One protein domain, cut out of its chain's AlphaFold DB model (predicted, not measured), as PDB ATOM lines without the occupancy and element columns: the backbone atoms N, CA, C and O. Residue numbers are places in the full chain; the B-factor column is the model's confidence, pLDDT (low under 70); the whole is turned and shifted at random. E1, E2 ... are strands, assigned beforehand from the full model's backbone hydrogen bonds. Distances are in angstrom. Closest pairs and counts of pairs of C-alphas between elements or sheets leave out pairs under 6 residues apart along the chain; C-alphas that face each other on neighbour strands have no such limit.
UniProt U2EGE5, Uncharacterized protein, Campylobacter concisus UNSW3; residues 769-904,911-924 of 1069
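Overview. This is residues 769 to 904 and 911 to 924 of the 1069 residues of an uncharacterized protein of Campylobacter concisus UNSW3 (UniProt U2EGE5). The chain is wound in stacked turns, a solenoid of strands, with a two-strand arm sticking out near its last turns. Each complete turn lays one strand in each of two walls, which form a sandwich, two twisted sheets face to face; the arm, residues 890 to 904, is made of the far part of E11 and of E12. The printed part has 150 residues with no named helix and 14 named strands, E1 to E14 in order along the chain, and its class is all strand. One sheet runs E2, E4, E6, E8, E10, E13, all parallel; the other is branched and mixed, with E1, E3, E5, E7, E9, E11 and E14 parallel from neighbour to neighbour and E12 antiparallel to E11. The whole is compact, with a radius of gyration of the C-alphas of 16.0 A, and spans 54 by 35 by 25 A, the arm adding to its length.

Arrangement. In the branched sheet, E1, residues 769 to 775, is an edge strand and the parallel neighbour of E3, residues 790 to 795; N 772 and O 791 are 2.8 A apart, within hydrogen-bond range. On the other side of E3 is E5, residues 813 to 818, parallel, with N 792 and O 814 at 2.8 A. E7, residues 832 to 837, is the next parallel neighbour, with N 815 and O 834 at 2.9 A. E9, residues 859 to 865, follows in parallel, with N 835 and O 861 at 2.9 A. E11, residues 883 to 894, has three neighbours in staggered pairing. Its residues 883 to 887 pair with E9, N 885 and O 862 at 2.8 A, and on the other side with E14, residues 920 to 924, N 886 and O 922 at 2.8 A. Its residues 890 to 894 form a hairpin with E12, residues 900 to 904, at 159 degrees between directions, with N 903 and O 891 at 2.8 A. The second sheet begins with the edge strand E2, residues 784 to 786, parallel to E4, residues 805 to 807, with N 806 and O 784 at 2.8 A. E6, residues 822 to 827, is at 30 degrees to E4, with N 827 and O 805 at 2.8 A. Next are E8, residues 848 to 854, with N 823 and O 849 at 2.8 A, and E10, residues 868 to 874, with N 850 and O 869 at 2.8 A. E13, residues 911 to 914, is the other edge strand, with N 914 and O 873 at 2.8 A. The parts of the two sheets that face each other are 9.7 A centre to centre, their best planes 17 degrees apart. Between the sheets, the closest C-alphas of E7 and E10 are those of Val 837 and Gly 868, 4.7 A apart. E8 and E9 are near each other, with 6 pairs of C-alphas within 10 A.

Along the chain. E1 begins at C-alpha 769, (223.020, 205.386, 291.375), and is 19.9 A long from first to last C-alpha. E11, the longest strand by residues, measures 34.7 A and ends at C-alpha 894, (184.403, 211.853, 303.385). E9 measures 19.8 A, E8 18.1 A, E7 17.2 A and E10 16.9 A, while E2 and E4 measure 6.3 A and 6.6 A. E14, 13.3 A long, ends at C-alpha 924, (191.779, 203.241, 281.813).

Size, cuts and confidence. The two C-alphas farthest apart are those of Gly 878 and Asp 897, 55.9 A. Residues 905 to 910 are not printed, and C-alphas 904 and 911 are 20.9 A apart across this cut, between E12 and E13. Of the links that are printed whole, none is long. The mean pLDDT of the printed part is 87.0; residues 840 to 845 and 877 to 880 are under 70.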
ATOM      1  N   ASP A 769     224.484 205.375 291.352       90.38
ATOM      2  CA  ASP A 769     223.020 205.386 291.375       90.38
ATOM      3  C   ASP A 769     222.555 206.741 291.925       90.38
ATOM      4  O   ASP A 769     223.142 207.271 292.865       90.38
ATOM      5  N   THR A 770     221.549 207.358 291.303       91.06
ATOM      6  CA  THR A 770     221.228 208.767 291.582       91.06
ATOM      7  C   THR A 770     219.746 208.999 291.828       91.06
ATOM      8  O   THR A 770     218.888 208.638 291.017       91.06
ATOM      9  N   LYS A 771     219.426 209.726 292.899       93.94
ATOM     10  CA  LYS A 771     218.075 210.216 293.188       93.94
ATOM     11  C   LYS A 771     218.014 211.742 293.128       93.94
ATOM     12  O   LYS A 771     218.646 212.418 293.926       93.94
ATOM     13  N   ILE A 772     217.199 212.317 292.245       96.06
ATOM     14  CA  ILE A 772     217.022 213.774 292.119       96.06
ATOM     15  C   ILE A 772     215.570 214.157 292.412       96.06
ATOM     16  O   ILE A 772     214.643 213.696 291.751       96.06
ATOM     17  N   GLU A 773     215.362 215.050 293.375       95.50
ATOM     18  CA  GLU A 773     214.049 215.560 293.771       95.50
ATOM     19  C   GLU A 773     213.992 217.086 293.645       95.50
ATOM     20  O   GLU A 773     214.605 217.826 294.413       95.50
ATOM     21  N   VAL A 774     213.198 217.583 292.702       96.50
ATOM     22  CA  VAL A 774     212.915 219.009 292.533       96.50
ATOM     23  C   VAL A 774     211.536 219.296 293.106       96.50
ATOM     24  O   VAL A 774     210.531 218.840 292.567       96.50
ATOM     25  N   VAL A 775     211.472 220.038 294.212       92.94
ATOM     26  CA  VAL A 775     210.233 220.202 294.988       92.94
ATOM     27  C   VAL A 775     209.894 221.658 295.298       92.94
ATOM     28  O   VAL A 775     210.774 222.493 295.513       92.94
ATOM     29  N   ALA A 776     208.599 221.975 295.386       84.94
ATOM     30  CA  ALA A 776     208.075 223.231 295.949       84.94
ATOM     31  C   ALA A 776     208.792 224.510 295.450       84.94
ATOM     32  O   ALA A 776     209.351 225.275 296.241       84.94
ATOM     33  N   GLY A 777     208.798 224.744 294.134       89.25
ATOM     34  CA  GLY A 777     209.431 225.911 293.505       89.25
ATOM     35  C   GLY A 777     210.931 225.778 293.214       89.25
ATOM     36  O   GLY A 777     211.582 226.788 292.943       89.25
ATOM     37  N   GLY A 778     211.504 224.576 293.338       96.31
ATOM     38  CA  GLY A 778     212.862 224.273 292.875       96.31
ATOM     39  C   GLY A 778     212.958 224.232 291.348       96.31
ATOM     40  O   GLY A 778     211.992 223.886 290.677       96.31
ATOM     41  N   ASN A 779     214.110 224.581 290.781       96.88
ATOM     42  CA  ASN A 779     214.332 224.536 289.338       96.88
ATOM     43  C   ASN A 779     215.722 223.978 289.016       96.88
ATOM     44  O   ASN A 779     216.697 224.390 289.639       96.88
ATOM     45  N   ILE A 780     215.826 223.104 288.019       97.81
ATOM     46  CA  ILE A 780     217.091 222.689 287.397       97.81
ATOM     47  C   ILE A 780     217.047 223.116 285.927       97.81
ATOM     48  O   ILE A 780     216.059 222.883 285.232       97.81
ATOM     49  N   SER A 781     218.091 223.787 285.456       96.12
ATOM     50  CA  SER A 781     218.193 224.305 284.080       96.12
ATOM     51  C   SER A 781     219.435 223.842 283.325       96.12
ATOM     52  O   SER A 781     219.547 224.109 282.135       96.12
ATOM     53  N   THR A 782     220.334 223.123 284.001       95.94
ATOM     54  CA  THR A 782     221.408 222.366 283.353       95.94
ATOM     55  C   THR A 782     220.891 221.022 282.853       95.94
ATOM     56  O   THR A 782     219.951 220.468 283.428       95.94
ATOM     57  N   ASP A 783     221.557 220.474 281.842       95.38
ATOM     58  CA  ASP A 783     221.349 219.095 281.411       95.38
ATOM     59  C   ASP A 783     221.844 218.116 282.485       95.38
ATOM     60  O   ASP A 783     222.830 218.380 283.183       95.38
ATOM     61  N   LEU A 784     221.158 216.979 282.594       96.38
ATOM     62  CA  LEU A 784     221.488 215.866 283.478       96.38
ATOM     63  C   LEU A 784     221.965 214.698 282.617       96.38
ATOM     64  O   LEU A 784     221.191 214.183 281.819       96.38
ATOM     65  N   ASN A 785     223.220 214.270 282.762       94.06
ATOM     66  CA  ASN A 785     223.772 213.133 282.017       94.06
ATOM     67  C   ASN A 785     224.072 211.994 282.991       94.06
ATOM     68  O   ASN A 785     224.966 212.133 283.819       94.06
ATOM     69  N   LEU A 786     223.318 210.897 282.908       93.00
ATOM     70  CA  LEU A 786     223.303 209.837 283.921       93.00
ATOM     71  C   LEU A 786     223.436 208.448 283.268       93.00
ATOM     72  O   LEU A 786     222.986 208.244 282.137       93.00
ATOM     73  N   SER A 787     224.068 207.482 283.946       87.88
ATOM     74  CA  SER A 787     224.384 206.161 283.354       87.88
ATOM     75  C   SER A 787     223.994 204.928 284.179       87.88
ATOM     76  O   SER A 787     224.004 203.817 283.646       87.88
ATOM     77  N   HIS A 788     223.681 205.096 285.466       89.50
ATOM     78  CA  HIS A 788     223.350 203.998 286.387       89.50
ATOM     79  C   HIS A 788     221.842 203.922 286.646       89.50
ATOM     80  O   HIS A 788     221.071 204.316 285.770       89.50
ATOM     81  N   ASN A 789     221.395 203.385 287.782       89.50
ATOM     82  CA  ASN A 789     219.982 203.444 288.136       89.50
ATOM     83  C   ASN A 789     219.648 204.861 288.601       89.50
ATOM     84  O   ASN A 789     220.316 205.392 289.487       89.50
ATOM     85  N   ASN A 790     218.626 205.484 288.016       90.44
ATOM     86  CA  ASN A 790     218.266 206.852 288.379       90.44
ATOM     87  C   ASN A 790     216.785 207.001 288.692       90.44
ATOM     88  O   ASN A 790     215.914 206.438 288.027       90.44
ATOM     89  N   ARG A 791     216.502 207.848 289.681       91.31
ATOM     90  CA  ARG A 791     215.154 208.234 290.084       91.31
ATOM     91  C   ARG A 791     215.041 209.749 290.130       91.31
ATOM     92  O   ARG A 791     215.611 210.388 291.005       91.31
ATOM     93  N   ILE A 792     214.271 210.330 289.221       95.19
ATOM     94  CA  ILE A 792     214.135 211.780 289.073       95.19
ATOM     95  C   ILE A 792     212.677 212.181 289.262       95.19
ATOM     96  O   ILE A 792     211.781 211.597 288.656       95.19
ATOM     97  N   SER A 793     212.418 213.199 290.077       92.75
ATOM     98  CA  SER A 793     211.072 213.738 290.247       92.75
ATOM     99  C   SER A 793     211.037 215.259 290.258       92.75
ATOM    100  O   SER A 793     211.836 215.904 290.933       92.75
ATOM    101  N   ALA A 794     210.055 215.822 289.560       93.94
ATOM    102  CA  ALA A 794     209.610 217.198 289.704       93.94
ATOM    103  C   ALA A 794     208.219 217.203 290.353       93.94
ATOM    104  O   ALA A 794     207.250 216.691 289.782       93.94
ATOM    105  N   MET A 795     208.116 217.773 291.555       89.56
ATOM    106  CA  MET A 795     206.906 217.723 292.370       89.56
ATOM    107  C   MET A 795     206.501 219.081 292.958       89.56
ATOM    108  O   MET A 795     207.243 219.719 293.708       89.56
ATOM    109  N   GLY A 796     205.243 219.460 292.736       85.06
ATOM    110  CA  GLY A 796     204.642 220.646 293.345       85.06
ATOM    111  C   GLY A 796     204.752 221.910 292.492       85.06
ATOM    112  O   GLY A 796     205.466 221.964 291.493       85.06
ATOM    113  N   ASP A 797     204.050 222.954 292.925       83.00
ATOM    114  CA  ASP A 797     203.953 224.222 292.203       83.00
ATOM    115  C   ASP A 797     205.331 224.818 291.868       83.00
ATOM    116  O   ASP A 797     206.179 225.010 292.745       83.00
ATOM    117  N   ASN A 798     205.522 225.177 290.594       88.69
ATOM    118  CA  ASN A 798     206.754 225.758 290.046       88.69
ATOM    119  C   ASN A 798     208.014 224.888 290.222       88.69
ATOM    120  O   ASN A 798     209.118 225.427 290.149       88.69
ATOM    121  N   ALA A 799     207.879 223.584 290.475       94.38
ATOM    122  CA  ALA A 799     209.001 222.656 290.410       94.38
ATOM    123  C   ALA A 799     209.314 222.329 288.941       94.38
ATOM    124  O   ALA A 799     208.456 221.766 288.259       94.38
ATOM    125  N   LYS A 800     210.504 222.693 288.440       96.94
ATOM    126  CA  LYS A 800     210.835 222.532 287.011       96.94
ATOM    127  C   LYS A 800     212.196 221.903 286.748       96.94
ATOM    128  O   LYS A 800     213.187 222.288 287.359       96.94
ATOM    129  N   ILE A 801     212.266 221.021 285.760       98.00
ATOM    130  CA  ILE A 801     213.522 220.567 285.151       98.00
ATOM    131  C   ILE A 801     213.473 220.979 283.683       98.00
ATOM    132  O   ILE A 801     212.676 220.461 282.915       98.00
ATOM    133  N   THR A 802     214.265 221.977 283.312       95.88
ATOM    134  CA  THR A 802     214.255 222.577 281.967       95.88
ATOM    135  C   THR A 802     215.447 222.175 281.114       95.88
ATOM    136  O   THR A 802     215.338 222.262 279.895       95.88
ATOM    137  N   GLY A 803     216.548 221.743 281.735       94.75
ATOM    138  CA  GLY A 803     217.625 221.075 281.012       94.75
ATOM    139  C   GLY A 803     217.221 219.662 280.608       94.75
ATOM    140  O   GLY A 803     216.282 219.087 281.173       94.75
ATOM    141  N   ASP A 804     217.918 219.125 279.617       96.12
ATOM    142  CA  ASP A 804     217.614 217.813 279.065       96.12
ATOM    143  C   ASP A 804     218.062 216.715 280.039       96.12
ATOM    144  O   ASP A 804     219.165 216.750 280.589       96.12
ATOM    145  N   ILE A 805     217.203 215.719 280.253       97.44
ATOM    146  CA  ILE A 805     217.535 214.520 281.023       97.44
ATOM    147  C   ILE A 805     218.028 213.456 280.044       97.44
ATOM    148  O   ILE A 805     217.241 212.937 279.257       97.44
ATOM    149  N   ASN A 806     219.315 213.128 280.093       95.25
ATOM    150  CA  ASN A 806     219.983 212.194 279.196       95.25
ATOM    151  C   ASN A 806     220.424 210.945 279.956       95.25
ATOM    152  O   ASN A 806     221.370 210.993 280.748       95.25
ATOM    153  N   PHE A 807     219.784 209.816 279.671       93.38
ATOM    154  CA  PHE A 807     220.206 208.526 280.200       93.38
ATOM    155  C   PHE A 807     221.109 207.782 279.219       93.38
ATOM    156  O   PHE A 807     220.976 207.872 277.999       93.38
ATOM    157  N   SER A 808     222.040 207.010 279.764       88.31
ATOM    158  CA  SER A 808     222.933 206.132 279.016       88.31
ATOM    159  C   SER A 808     223.062 204.779 279.716       88.31
ATOM    160  O   SER A 808     222.735 204.637 280.890       88.31
ATOM    161  N   GLY A 809     223.514 203.756 278.989       84.50
ATOM    162  CA  GLY A 809     223.639 202.405 279.539       84.50
ATOM    163  C   GLY A 809     222.301 201.669 279.683       84.50
ATOM    164  O   GLY A 809     221.335 201.973 278.982       84.50
ATOM    165  N   ASN A 810     222.289 200.662 280.563       83.94
ATOM    166  CA  ASN A 810     221.182 199.711 280.746       83.94
ATOM    167  C   ASN A 810     220.575 199.755 282.168       83.94
ATOM    168  O   ASN A 810     219.872 198.822 282.553       83.94
ATOM    169  N   GLY A 811     220.896 200.777 282.972       83.88
ATOM    170  CA  GLY A 811     220.343 200.939 284.324       83.88
ATOM    171  C   GLY A 811     218.831 201.190 284.311       83.88
ATOM    172  O   GLY A 811     218.284 201.611 283.288       83.88
ATOM    173  N   LYS A 812     218.157 200.940 285.440       85.94
ATOM    174  CA  LYS A 812     216.723 201.228 285.607       85.94
ATOM    175  C   LYS A 812     216.498 202.728 285.769       85.94
ATOM    176  O   LYS A 812     217.152 203.352 286.600       85.94
ATOM    177  N   GLN A 813     215.558 203.294 285.020       88.38
ATOM    178  CA  GLN A 813     215.271 204.730 285.047       88.38
ATOM    179  C   GLN A 813     213.828 204.988 285.457       88.38
ATOM    180  O   GLN A 813     212.910 204.400 284.894       88.38
ATOM    181  N   PHE A 814     213.624 205.903 286.399       90.31
ATOM    182  CA  PHE A 814     212.302 206.378 286.790       90.31
ATOM    183  C   PHE A 814     212.266 207.902 286.748       90.31
ATOM    184  O   PHE A 814     213.018 208.558 287.469       90.31
ATOM    185  N   VAL A 815     211.365 208.476 285.952       94.25
ATOM    186  CA  VAL A 815     211.152 209.928 285.888       94.25
ATOM    187  C   VAL A 815     209.696 210.258 286.166       94.25
ATOM    188  O   VAL A 815     208.801 209.687 285.549       94.25
ATOM    189  N   SER A 816     209.430 211.218 287.054       92.88
ATOM    190  CA  SER A 816     208.062 211.656 287.325       92.88
ATOM    191  C   SER A 816     207.879 213.173 287.377       92.88
ATOM    192  O   SER A 816     208.678 213.901 287.961       92.88
ATOM    193  N   ALA A 817     206.780 213.653 286.795       92.25
ATOM    194  CA  ALA A 817     206.309 215.032 286.893       92.25
ATOM    195  C   ALA A 817     204.894 215.042 287.482       92.25
ATOM    196  O   ALA A 817     203.920 214.708 286.799       92.25
ATOM    197  N   ILE A 818     204.772 215.396 288.762       87.69
ATOM    198  CA  ILE A 818     203.528 215.227 289.526       87.69
ATOM    199  C   ILE A 818     203.170 216.478 290.336       87.69
ATOM    200  O   ILE A 818     204.017 217.309 290.658       87.69
ATOM    201  N   TYR A 819     201.892 216.619 290.689       84.00
ATOM    202  CA  TYR A 819     201.378 217.706 291.536       84.00
ATOM    203  C   TYR A 819     201.753 219.137 291.087       84.00
ATOM    204  O   TYR A 819     201.919 220.011 291.930       84.00
ATOM    205  N   GLY A 820     201.885 219.387 289.783       86.75
ATOM    206  CA  GLY A 820     202.271 220.691 289.224       86.75
ATOM    207  C   GLY A 820     203.714 220.774 288.723       86.75
ATOM    208  O   GLY A 820     204.145 221.848 288.307       86.75
ATOM    209  N   GLY A 821     204.456 219.664 288.771       91.69
ATOM    210  CA  GLY A 821     205.815 219.578 288.243       91.69
ATOM    211  C   GLY A 821     205.871 219.690 286.718       91.69
ATOM    212  O   GLY A 821     204.988 219.201 286.006       91.69
ATOM    213  N   GLU A 822     206.935 220.312 286.215       95.81
ATOM    214  CA  GLU A 822     207.201 220.469 284.784       95.81
ATOM    215  C   GLU A 822     208.588 219.918 284.419       95.81
ATOM    216  O   GLU A 822     209.582 220.246 285.066       95.81
ATOM    217  N   ILE A 823     208.676 219.115 283.360       98.00
ATOM    218  CA  ILE A 823     209.936 218.605 282.804       98.00
ATOM    219  C   ILE A 823     210.012 218.962 281.312       98.00
ATOM    220  O   ILE A 823     209.012 218.899 280.599       98.00
ATOM    221  N   GLY A 824     211.191 219.366 280.842       97.06
ATOM    222  CA  GLY A 824     211.479 219.672 279.443       97.06
ATOM    223  C   GLY A 824     211.586 218.402 278.598       97.06
ATOM    224  O   GLY A 824     210.577 217.794 278.237       97.06
ATOM    225  N   THR A 825     212.813 218.007 278.267       97.94
ATOM    226  CA  THR A 825     213.092 216.818 277.451       97.94
ATOM    227  C   THR A 825     213.633 215.682 278.308       97.94
ATOM    228  O   THR A 825     214.492 215.891 279.164       97.94
ATOM    229  N   ILE A 826     213.167 214.468 278.027       97.69
ATOM    230  CA  ILE A 826     213.693 213.218 278.567       97.69
ATOM    231  C   ILE A 826     214.170 212.363 277.391       97.69
ATOM    232  O   ILE A 826     213.397 212.096 276.474       97.69
ATOM    233  N   ASN A 827     215.427 211.933 277.430       95.12
ATOM    234  CA  ASN A 827     216.046 211.007 276.490       95.12
ATOM    235  C   ASN A 827     216.355 209.703 277.237       95.12
ATOM    236  O   ASN A 827     217.251 209.664 278.086       95.12
ATOM    237  N   LEU A 828     215.569 208.666 276.957       91.88
ATOM    238  CA  LEU A 828     215.625 207.377 277.639       91.88
ATOM    239  C   LEU A 828     216.835 206.540 277.193       91.88
ATOM    240  O   LEU A 828     217.366 206.703 276.094       91.88
ATOM    241  N   GLY A 829     217.313 205.679 278.096       88.62
ATOM    242  CA  GLY A 829     218.445 204.782 277.849       88.62
ATOM    243  C   GLY A 829     217.996 203.439 277.272       88.62
ATOM    244  O   GLY A 829     216.814 203.212 277.052       88.62
ATOM    245  N   ASN A 830     218.921 202.492 277.097       85.56
ATOM    246  CA  ASN A 830     218.585 201.143 276.604       85.56
ATOM    247  C   ASN A 830     218.106 200.188 277.722       85.56
ATOM    248  O   ASN A 830     217.985 198.983 277.502       85.56
ATOM    249  N   GLY A 831     217.944 200.696 278.949       81.62
ATOM    250  CA  GLY A 831     217.520 199.932 280.122       81.62
ATOM    251  C   GLY A 831     216.005 199.745 280.215       81.62
ATOM    252  O   GLY A 831     215.282 199.880 279.236       81.62
ATOM    253  N   GLN A 832     215.523 199.422 281.416       82.38
ATOM    254  CA  GLN A 832     214.094 199.500 281.737       82.38
ATOM    255  C   GLN A 832     213.782 200.928 282.172       82.38
ATOM    256  O   GLN A 832     214.345 201.392 283.168       82.38
ATOM    257  N   ASN A 833     212.895 201.608 281.450       87.12
ATOM    258  CA  ASN A 833     212.567 202.997 281.735       87.12
ATOM    259  C   ASN A 833     211.087 203.156 282.095       87.12
ATOM    260  O   ASN A 833     210.206 202.587 281.453       87.12
ATOM    261  N   GLU A 834     210.805 203.983 283.096       89.88
ATOM    262  CA  GLU A 834     209.453 204.367 283.483       89.88
ATOM    263  C   GLU A 834     209.326 205.892 283.553       89.88
ATOM    264  O   GLU A 834     210.117 206.574 284.209       89.88
ATOM    265  N   VAL A 835     208.300 206.434 282.896       92.81
ATOM    266  CA  VAL A 835     207.973 207.863 282.912       92.81
ATOM    267  C   VAL A 835     206.542 208.058 283.392       92.81
ATOM    268  O   VAL A 835     205.614 207.489 282.826       92.81
ATOM    269  N   VAL A 836     206.341 208.909 284.397       91.06
ATOM    270  CA  VAL A 836     205.022 209.203 284.974       91.06
ATOM    271  C   VAL A 836     204.720 210.701 284.910       91.06
ATOM    272  O   VAL A 836     205.494 211.521 285.397       91.06
ATOM    273  N   VAL A 837     203.563 211.084 284.372       91.69
ATOM    274  CA  VAL A 837     203.071 212.470 284.424       91.69
ATOM    275  C   VAL A 837     201.659 212.545 284.997       91.69
ATOM    276  O   VAL A 837     200.781 211.759 284.642       91.69
ATOM    277  N   GLY A 838     201.422 213.524 285.868       86.06
ATOM    278  CA  GLY A 838     200.159 213.655 286.597       86.06
ATOM    279  C   GLY A 838     200.085 212.724 287.810       86.06
ATOM    280  O   GLY A 838     201.052 212.066 288.170       86.06
ATOM    281  N   SER A 839     198.941 212.692 288.491       75.44
ATOM    282  CA  SER A 839     198.763 211.889 289.711       75.44
ATOM    283  C   SER A 839     197.418 211.185 289.701       75.44
ATOM    284  O   SER A 839     196.397 211.815 289.410       75.44
ATOM    285  N   GLY A 840     197.392 209.914 290.106       61.00
ATOM    286  CA  GLY A 840     196.146 209.188 290.330       61.00
ATOM    287  C   GLY A 840     195.373 209.652 291.555       61.00
ATOM    288  O   GLY A 840     194.139 209.651 291.579       61.00
ATOM    289  N   ARG A 841     196.090 210.116 292.583       63.16
ATOM    290  CA  ARG A 841     195.531 210.646 293.834       63.16
ATOM    291  C   ARG A 841     195.108 212.107 293.621       63.16
ATOM    292  O   ARG A 841     195.914 213.027 293.754       63.16
ATOM    293  N   SER A 842     193.862 212.339 293.206       52.75
ATOM    294  CA  SER A 842     193.367 213.677 292.852       52.75
ATOM    295  C   SER A 842     192.641 214.354 294.022       52.75
ATOM    296  O   SER A 842     191.442 214.165 294.218       52.75
ATOM    297  N   GLY A 843     193.344 215.239 294.734       51.38
ATOM    298  CA  GLY A 843     192.744 216.294 295.559       51.38
ATOM    299  C   GLY A 843     193.288 217.665 295.148       51.38
ATOM    300  O   GLY A 843     194.396 218.012 295.507       51.38
ATOM    301  N   THR A 844     192.548 218.463 294.374       52.41
ATOM    302  CA  THR A 844     192.863 219.884 294.048       52.41
ATOM    303  C   THR A 844     194.241 220.243 293.438       52.41
ATOM    304  O   THR A 844     194.492 221.423 293.219       52.41
ATOM    305  N   TYR A 845     195.115 219.286 293.113       60.81
ATOM    306  CA  TYR A 845     196.480 219.569 292.645       60.81
ATOM    307  C   TYR A 845     196.554 220.109 291.204       60.81
ATOM    308  O   TYR A 845     195.688 219.801 290.370       60.81
ATOM    309  N   GLN A 846     197.595 220.913 290.950       73.44
ATOM    310  CA  GLN A 846     197.902 221.569 289.674       73.44
ATOM    311  C   GLN A 846     198.264 220.561 288.575       73.44
ATOM    312  O   GLN A 846     198.726 219.450 288.850       73.44
ATOM    313  N   ASP A 847     198.060 220.971 287.326       86.88
ATOM    314  CA  ASP A 847     198.386 220.159 286.159       86.88
ATOM    315  C   ASP A 847     199.910 220.072 285.972       86.88
ATOM    316  O   ASP A 847     200.629 221.052 286.161       86.88
ATOM    317  N   SER A 848     200.400 218.881 285.634       91.56
ATOM    318  CA  SER A 848     201.826 218.564 285.464       91.56
ATOM    319  C   SER A 848     202.149 218.352 283.988       91.56
ATOM    320  O   SER A 848     201.272 217.976 283.204       91.56
ATOM    321  N   LYS A 849     203.400 218.583 283.590       95.38
ATOM    322  CA  LYS A 849     203.766 218.637 282.170       95.38
ATOM    323  C   LYS A 849     205.130 218.019 281.884       95.38
ATOM    324  O   LYS A 849     206.078 218.270 282.617       95.38
ATOM    325  N   ILE A 850     205.233 217.298 280.773       98.12
ATOM    326  CA  ILE A 850     206.493 216.904 280.138       98.12
ATOM    327  C   ILE A 850     206.473 217.395 278.683       98.12
ATOM    328  O   ILE A 850     205.481 217.190 277.976       98.12
ATOM    329  N   ASP A 851     207.519 218.079 278.218       97.62
ATOM    330  CA  ASP A 851     207.552 218.593 276.844       97.62
ATOM    331  C   ASP A 851     207.892 217.504 275.824       97.62
ATOM    332  O   ASP A 851     207.142 217.311 274.865       97.62
ATOM    333  N   ASN A 852     208.981 216.770 276.026       97.62
ATOM    334  CA  ASN A 852     209.410 215.728 275.100       97.62
ATOM    335  C   ASN A 852     209.854 214.477 275.859       97.62
ATOM    336  O   ASN A 852     210.612 214.575 276.821       97.62
ATOM    337  N   VAL A 853     209.434 213.309 275.386       96.75
ATOM    338  CA  VAL A 853     209.974 212.010 275.795       96.75
ATOM    339  C   VAL A 853     210.444 211.298 274.536       96.75
ATOM    340  O   VAL A 853     209.638 211.052 273.639       96.75
ATOM    341  N   ASN A 854     211.738 211.008 274.465       93.25
ATOM    342  CA  ASN A 854     212.366 210.259 273.387       93.25
ATOM    343  C   ASN A 854     212.793 208.889 273.927       93.25
ATOM    344  O   ASN A 854     213.557 208.840 274.893       93.25
ATOM    345  N   GLY A 855     212.295 207.821 273.310       86.50
ATOM    346  CA  GLY A 855     212.617 206.434 273.635       86.50
ATOM    347  C   GLY A 855     214.072 206.076 273.352       86.50
ATOM    348  O   GLY A 855     214.766 206.754 272.577       86.50
ATOM    349  N   GLY A 856     214.532 205.031 274.031       83.06
ATOM    350  CA  GLY A 856     215.820 204.379 273.805       83.06
ATOM    351  C   GLY A 856     215.594 202.898 273.512       83.06
ATOM    352  O   GLY A 856     214.528 202.380 273.775       83.06
ATOM    353  N   GLY A 857     216.599 202.158 273.030       79.00
ATOM    354  CA  GLY A 857     216.384 200.784 272.533       79.00
ATOM    355  C   GLY A 857     215.998 199.711 273.572       79.00
ATOM    356  O   GLY A 857     216.136 198.522 273.269       79.00
ATOM    357  N   GLY A 858     215.634 200.113 274.793       80.25
ATOM    358  CA  GLY A 858     215.119 199.278 275.877       80.25
ATOM    359  C   GLY A 858     213.594 199.147 275.831       80.25
ATOM    360  O   GLY A 858     212.993 199.436 274.813       80.25
ATOM    361  N   ALA A 859     212.979 198.654 276.910       81.12
ATOM    362  CA  ALA A 859     211.519 198.615 277.030       81.12
ATOM    363  C   ALA A 859     211.052 199.766 277.928       81.12
ATOM    364  O   ALA A 859     211.434 199.829 279.108       81.12
ATOM    365  N   ASP A 860     210.208 200.633 277.380       86.31
ATOM    366  CA  ASP A 860     209.765 201.873 277.997       86.31
ATOM    367  C   ASP A 860     208.306 201.782 278.455       86.31
ATOM    368  O   ASP A 860     207.404 201.336 277.744       86.31
ATOM    369  N   THR A 861     208.041 202.241 279.677       88.19
ATOM    370  CA  THR A 861     206.691 202.338 280.240       88.19
ATOM    371  C   THR A 861     206.340 203.797 280.510       88.19
ATOM    372  O   THR A 861     206.894 204.431 281.406       88.19
ATOM    373  N   ILE A 862     205.377 204.339 279.770       90.88
ATOM    374  CA  ILE A 862     204.954 205.738 279.861       90.88
ATOM    375  C   ILE A 862     203.545 205.805 280.438       90.88
ATOM    376  O   ILE A 862     202.609 205.256 279.869       90.88
ATOM    377  N   LYS A 863     203.366 206.523 281.547       89.31
ATOM    378  CA  LYS A 863     202.092 206.647 282.261       89.31
ATOM    379  C   LYS A 863     201.655 208.102 282.346       89.31
ATOM    380  O   LYS A 863     202.312 208.929 282.976       89.31
ATOM    381  N   ALA A 864     200.509 208.414 281.755       90.56
ATOM    382  CA  ALA A 864     199.876 209.723 281.841       90.56
ATOM    383  C   ALA A 864     198.575 209.625 282.644       90.56
ATOM    384  O   ALA A 864     197.538 209.174 282.154       90.56
ATOM    385  N   PHE A 865     198.622 210.079 283.892       87.31
ATOM    386  CA  PHE A 865     197.447 210.195 284.746       87.31
ATOM    387  C   PHE A 865     196.758 211.542 284.548       87.31
ATOM    388  O   PHE A 865     197.308 212.498 283.999       87.31
ATOM    389  N   SER A 866     195.532 211.624 285.047       84.88
ATOM    390  CA  SER A 866     194.736 212.843 285.096       84.88
ATOM    391  C   SER A 866     195.532 214.082 285.532       84.88
ATOM    392  O   SER A 866     196.220 214.084 286.558       84.88
ATOM    393  N   GLY A 867     195.353 215.176 284.790       84.25
ATOM    394  CA  GLY A 867     196.068 216.436 285.012       84.25
ATOM    395  C   GLY A 867     197.525 216.402 284.546       84.25
ATOM    396  O   GLY A 867     198.212 217.405 284.668       84.25
ATOM    397  N   GLY A 868     198.010 215.277 284.017       91.00
ATOM    398  CA  GLY A 868     199.306 215.163 283.361       91.00
ATOM    399  C   GLY A 868     199.207 215.393 281.855       91.00
ATOM    400  O   GLY A 868     198.239 214.979 281.216       91.00
ATOM    401  N   THR A 869     200.204 216.060 281.274       94.94
ATOM    402  CA  THR A 869     200.322 216.249 279.821       94.94
ATOM    403  C   THR A 869     201.731 215.925 279.333       94.94
ATOM    404  O   THR A 869     202.691 216.484 279.856       94.94
ATOM    405  N   ILE A 870     201.854 215.104 278.288       97.75
ATOM    406  CA  ILE A 870     203.074 214.957 277.480       97.75
ATOM    407  C   ILE A 870     202.832 215.626 276.123       97.75
ATOM    408  O   ILE A 870     201.874 215.296 275.421       97.75
ATOM    409  N   ASN A 871     203.672 216.582 275.727       97.44
ATOM    410  CA  ASN A 871     203.489 217.256 274.439       97.44
ATOM    411  C   ASN A 871     203.925 216.384 273.259       97.44
ATOM    412  O   ASN A 871     203.163 216.237 272.302       97.44
ATOM    413  N   ASN A 872     205.123 215.811 273.324       97.25
ATOM    414  CA  ASN A 872     205.662 214.962 272.268       97.25
ATOM    415  C   ASN A 872     206.229 213.677 272.877       97.25
ATOM    416  O   ASN A 872     207.152 213.730 273.684       97.25
ATOM    417  N   LEU A 873     205.683 212.535 272.477       95.88
ATOM    418  CA  LEU A 873     206.183 211.209 272.815       95.88
ATOM    419  C   LEU A 873     206.694 210.550 271.535       95.88
ATOM    420  O   LEU A 873     205.919 210.353 270.596       95.88
ATOM    421  N   ASN A 874     207.983 210.235 271.495       92.12
ATOM    422  CA  ASN A 874     208.639 209.592 270.366       92.12
ATOM    423  C   ASN A 874     209.401 208.351 270.827       92.12
ATOM    424  O   ASN A 874     210.538 208.464 271.263       92.12
ATOM    425  N   ILE A 875     208.777 207.190 270.683       87.25
ATOM    426  CA  ILE A 875     209.293 205.872 271.076       87.25
ATOM    427  C   ILE A 875     209.366 204.936 269.860       87.25
ATOM    428  O   ILE A 875     209.140 203.745 269.925       87.25
ATOM    429  N   GLN A 876     209.621 205.491 268.672       79.50
ATOM    430  CA  GLN A 876     209.755 204.696 267.448       79.50
ATOM    431  C   GLN A 876     211.169 204.090 267.314       79.50
ATOM    432  O   GLN A 876     211.792 204.192 266.247       79.50
ATOM    433  N   ASP A 877     211.725 203.540 268.391       66.94
ATOM    434  CA  ASP A 877     213.016 202.858 268.358       66.94
ATOM    435  C   ASP A 877     212.849 201.356 268.070       66.94
ATOM    436  O   ASP A 877     211.782 200.772 268.158       66.94
ATOM    437  N   GLY A 878     213.875 200.755 267.473       57.88
ATOM    438  CA  GLY A 878     213.697 199.582 266.613       57.88
ATOM    439  C   GLY A 878     213.794 198.211 267.282       57.88
ATOM    440  O   GLY A 878     214.214 197.282 266.582       57.88
ATOM    441  N   SER A 879     213.491 198.052 268.578       62.44
ATOM    442  CA  SER A 879     213.538 196.715 269.210       62.44
ATOM    443  C   SER A 879     212.806 196.506 270.543       62.44
ATOM    444  O   SER A 879     212.644 195.338 270.904       62.44
ATOM    445  N   GLY A 880     212.422 197.552 271.280       69.25
ATOM    446  CA  GLY A 880     211.634 197.429 272.512       69.25
ATOM    447  C   GLY A 880     210.137 197.352 272.217       69.25
ATOM    448  O   GLY A 880     209.669 198.034 271.320       69.25
ATOM    449  N   ASP A 881     209.392 196.502 272.930       77.19
ATOM    450  CA  ASP A 881     207.926 196.589 272.931       77.19
ATOM    451  C   ASP A 881     207.523 197.547 274.064       77.19
ATOM    452  O   ASP A 881     207.538 197.157 275.240       77.19
ATOM    453  N   ASP A 882     207.164 198.785 273.731       85.69
ATOM    454  CA  ASP A 882     206.871 199.809 274.734       85.69
ATOM    455  C   ASP A 882     205.407 199.800 275.176       85.69
ATOM    456  O   ASP A 882     204.506 199.328 274.477       85.69
ATOM    457  N   THR A 883     205.124 200.345 276.360       87.31
ATOM    458  CA  THR A 883     203.754 200.469 276.876       87.31
ATOM    459  C   THR A 883     203.410 201.906 277.234       87.31
ATOM    460  O   THR A 883     204.038 202.525 278.090       87.31
ATOM    461  N   ILE A 884     202.341 202.423 276.627       89.69
ATOM    462  CA  ILE A 884     201.770 203.737 276.924       89.69
ATOM    463  C   ILE A 884     200.446 203.540 277.658       89.69
ATOM    464  O   ILE A 884     199.494 203.027 277.078       89.69
ATOM    465  N   SER A 885     200.345 204.019 278.892       88.00
ATOM    466  CA  SER A 885     199.138 203.937 279.710       88.00
ATOM    467  C   SER A 885     198.574 205.325 280.009       88.00
ATOM    468  O   SER A 885     199.253 206.179 280.578       88.00
ATOM    469  N   MET A 886     197.312 205.558 279.663       88.88
ATOM    470  CA  MET A 886     196.603 206.813 279.915       88.88
ATOM    471  C   MET A 886     195.420 206.559 280.849       88.88
ATOM    472  O   MET A 886     194.601 205.673 280.616       88.88
ATOM    473  N   PHE A 887     195.345 207.319 281.943       86.62
ATOM    474  CA  PHE A 887     194.359 207.087 282.995       86.62
ATOM    475  C   PHE A 887     193.596 208.349 283.371       86.62
ATOM    476  O   PHE A 887     194.168 209.384 283.721       86.62
ATOM    477  N   SER A 888     192.270 208.237 283.390       86.12
ATOM    478  CA  SER A 888     191.404 209.188 284.091       86.12
ATOM    479  C   SER A 888     191.360 208.883 285.588       86.12
ATOM    480  O   SER A 888     191.605 207.752 286.007       86.12
ATOM    481  N   THR A 889     191.027 209.875 286.418       82.69
ATOM    482  CA  THR A 889     190.942 209.668 287.875       82.69
ATOM    483  C   THR A 889     189.581 210.044 288.418       82.69
ATOM    484  O   THR A 889     189.052 211.122 288.126       82.69
ATOM    485  N   LYS A 890     189.038 209.177 289.270       85.50
ATOM    486  CA  LYS A 890     187.898 209.477 290.131       85.50
ATOM    487  C   LYS A 890     188.351 209.357 291.579       85.50
ATOM    488  O   LYS A 890     188.749 208.279 292.000       85.50
ATOM    489  N   THR A 891     188.241 210.430 292.346       82.56
ATOM    490  CA  THR A 891     188.581 210.429 293.770       82.56
ATOM    491  C   THR A 891     187.361 210.821 294.587       82.56
ATOM    492  O   THR A 891     186.719 211.825 294.284       82.56
ATOM    493  N   SER A 892     187.036 210.027 295.602       84.25
ATOM    494  CA  SER A 892     185.928 210.257 296.528       84.25
ATOM    495  C   SER A 892     186.458 210.286 297.961       84.25
ATOM    496  O   SER A 892     187.248 209.424 298.328       84.25
ATOM    497  N   TRP A 893     186.045 211.253 298.782       83.38
ATOM    498  CA  TRP A 893     186.449 211.334 300.194       83.38
ATOM    499  C   TRP A 893     185.302 211.799 301.086       83.38
ATOM    500  O   TRP A 893     184.398 212.507 300.638       83.38
ATOM    501  N   ARG A 894     185.343 211.391 302.359       82.88
ATOM    502  CA  ARG A 894     184.403 211.853 303.385       82.88
ATOM    503  C   ARG A 894     184.931 213.126 304.049       82.88
ATOM    504  O   ARG A 894     186.053 213.152 304.546       82.88
ATOM    505  N   ASN A 895     184.114 214.170 304.074       76.88
ATOM    506  CA  ASN A 895     184.404 215.425 304.759       76.88
ATOM    507  C   ASN A 895     184.126 215.318 306.267       76.88
ATOM    508  O   ASN A 895     183.393 214.444 306.729       76.88
ATOM    509  N   GLY A 896     184.664 216.261 307.048       74.69
ATOM    510  CA  GLY A 896     184.437 216.331 308.501       74.69
ATOM    511  C   GLY A 896     182.975 216.565 308.916       74.69
ATOM    512  O   GLY A 896     182.656 216.440 310.095       74.69
ATOM    513  N   ASP A 897     182.093 216.890 307.968       82.19
ATOM    514  CA  ASP A 897     180.644 217.032 308.148       82.19
ATOM    515  C   ASP A 897     179.839 215.801 307.681       82.19
ATOM    516  O   ASP A 897     178.615 215.870 307.577       82.19
ATOM    517  N   ASP A 898     180.516 214.675 307.424       78.25
ATOM    518  CA  ASP A 898     179.936 213.400 306.981       78.25
ATOM    519  C   ASP A 898     179.379 213.399 305.541       78.25
ATOM    520  O   ASP A 898     178.744 212.432 305.111       78.25
ATOM    521  N   THR A 899     179.638 214.454 304.757       84.31
ATOM    522  CA  THR A 899     179.346 214.486 303.313       84.31
ATOM    523  C   THR A 899     180.436 213.783 302.498       84.31
ATOM    524  O   THR A 899     181.573 213.652 302.947       84.31
ATOM    525  N   ILE A 900     180.092 213.306 301.295       82.62
ATOM    526  CA  ILE A 900     181.047 212.701 300.356       82.62
ATOM    527  C   ILE A 900     181.239 213.647 299.179       82.62
ATOM    528  O   ILE A 900     180.306 213.856 298.400       82.62
ATOM    529  N   ASP A 901     182.459 214.145 299.011       81.75
ATOM    530  CA  ASP A 901     182.859 214.840 297.795       81.75
ATOM    531  C   ASP A 901     183.449 213.845 296.801       81.75
ATOM    532  O   ASP A 901     184.088 212.859 297.167       81.75
ATOM    533  N   THR A 902     183.193 214.071 295.514       81.94
ATOM    534  CA  THR A 902     183.757 213.267 294.428       81.94
ATOM    535  C   THR A 902     184.262 214.175 293.326       81.94
ATOM    536  O   THR A 902     183.492 214.925 292.727       81.94
ATOM    537  N   VAL A 903     185.549 214.061 293.020       79.75
ATOM    538  CA  VAL A 903     186.193 214.743 291.901       79.75
ATOM    539  C   VAL A 903     186.481 213.731 290.805       79.75
ATOM    540  O   VAL A 903     187.103 212.696 291.035       79.75
ATOM    541  N   ILE A 904     186.011 214.037 289.600       77.94
ATOM    542  CA  ILE A 904     186.370 213.319 288.379       77.94
ATOM    543  C   ILE A 904     187.188 214.289 287.545       77.94
ATOM    544  O   ILE A 904     186.698 215.364 287.192       77.94
ATOM    545  N   ASN A 911     199.827 214.654 273.384       93.12
ATOM    546  CA  ASN A 911     199.401 215.434 272.210       93.12
ATOM    547  C   ASN A 911     199.893 214.842 270.880       93.12
ATOM    548  O   ASN A 911     199.126 214.769 269.916       93.12
ATOM    549  N   HIS A 912     201.159 214.423 270.815       93.25
ATOM    550  CA  HIS A 912     201.751 213.806 269.628       93.25
ATOM    551  C   HIS A 912     202.449 212.502 270.012       93.25
ATOM    552  O   HIS A 912     203.403 212.531 270.783       93.25
ATOM    553  N   ILE A 913     201.983 211.381 269.457       92.00
ATOM    554  CA  ILE A 913     202.542 210.044 269.695       92.00
ATOM    555  C   ILE A 913     203.184 209.538 268.401       92.00
ATOM    556  O   ILE A 913     202.505 209.409 267.377       92.00
ATOM    557  N   GLN A 914     204.479 209.238 268.454       90.38
ATOM    558  CA  GLN A 914     205.217 208.478 267.447       90.38
ATOM    559  C   GLN A 914     205.649 207.161 268.089       90.38
ATOM    560  O   GLN A 914     206.421 207.166 269.038       90.38
ATOM    561  N   LYS A 915     205.092 206.060 267.589       87.56
ATOM    562  CA  LYS A 915     205.250 204.705 268.120       87.56
ATOM    563  C   LYS A 915     205.358 203.719 266.958       87.56
ATOM    564  O   LYS A 915     204.911 204.049 265.848       87.56
ATOM    565  N   ASP A 916     205.890 202.532 267.186       82.31
ATOM    566  CA  ASP A 916     205.930 201.464 266.196       82.31
ATOM    567  C   ASP A 916     204.749 200.469 266.355       82.31
ATOM    568  O   ASP A 916     203.702 200.787 266.940       82.31
ATOM    569  N   SER A 917     204.819 199.315 265.683       76.69
ATOM    570  CA  SER A 917     203.754 198.301 265.722       76.69
ATOM    571  C   SER A 917     203.810 197.348 266.922       76.69
ATOM    572  O   SER A 917     202.795 196.694 267.164       76.69
ATOM    573  N   GLY A 918     204.952 197.230 267.602       74.81
ATOM    574  CA  GLY A 918     205.132 196.451 268.832       74.81
ATOM    575  C   GLY A 918     204.546 197.155 270.058       74.81
ATOM    576  O   GLY A 918     204.011 196.491 270.944       74.81
ATOM    577  N   ASP A 919     204.510 198.490 270.038       81.19
ATOM    578  CA  ASP A 919     204.083 199.286 271.193       81.19
ATOM    579  C   ASP A 919     202.596 199.157 271.525       81.19
ATOM    580  O   ASP A 919     201.708 199.396 270.683       81.19
ATOM    581  N   ASN A 920     202.323 198.892 272.799       81.56
ATOM    582  CA  ASN A 920     200.994 198.754 273.362       81.56
ATOM    583  C   ASN A 920     200.460 200.089 273.912       81.56
ATOM    584  O   ASN A 920     201.184 200.865 274.533       81.56
ATOM    585  N   VAL A 921     199.166 200.353 273.710       84.38
ATOM    586  CA  VAL A 921     198.483 201.545 274.233       84.38
ATOM    587  C   VAL A 921     197.289 201.118 275.074       84.38
ATOM    588  O   VAL A 921     196.351 200.483 274.588       84.38
ATOM    589  N   ILE A 922     197.319 201.499 276.343       83.69
ATOM    590  CA  ILE A 922     196.350 201.129 277.361       83.69
ATOM    591  C   ILE A 922     195.618 202.390 277.816       83.69
ATOM    592  O   ILE A 922     196.226 203.397 278.167       83.69
ATOM    593  N   HIS A 923     194.294 202.309 277.834       85.75
ATOM    594  CA  HIS A 923     193.423 203.327 278.405       85.75
ATOM    595  C   HIS A 923     192.745 202.777 279.652       85.75
ATOM    596  O   HIS A 923     192.457 201.574 279.740       85.75
ATOM    597  N   GLY A 924     192.497 203.647 280.623       85.62
ATOM    598  CA  GLY A 924     191.779 203.241 281.813       85.62
ATOM    599  C   GLY A 924     191.342 204.362 282.739       85.62
ATOM    600  O   GLY A 924     191.389 205.570 282.475       85.62
TER     601      GLY A 924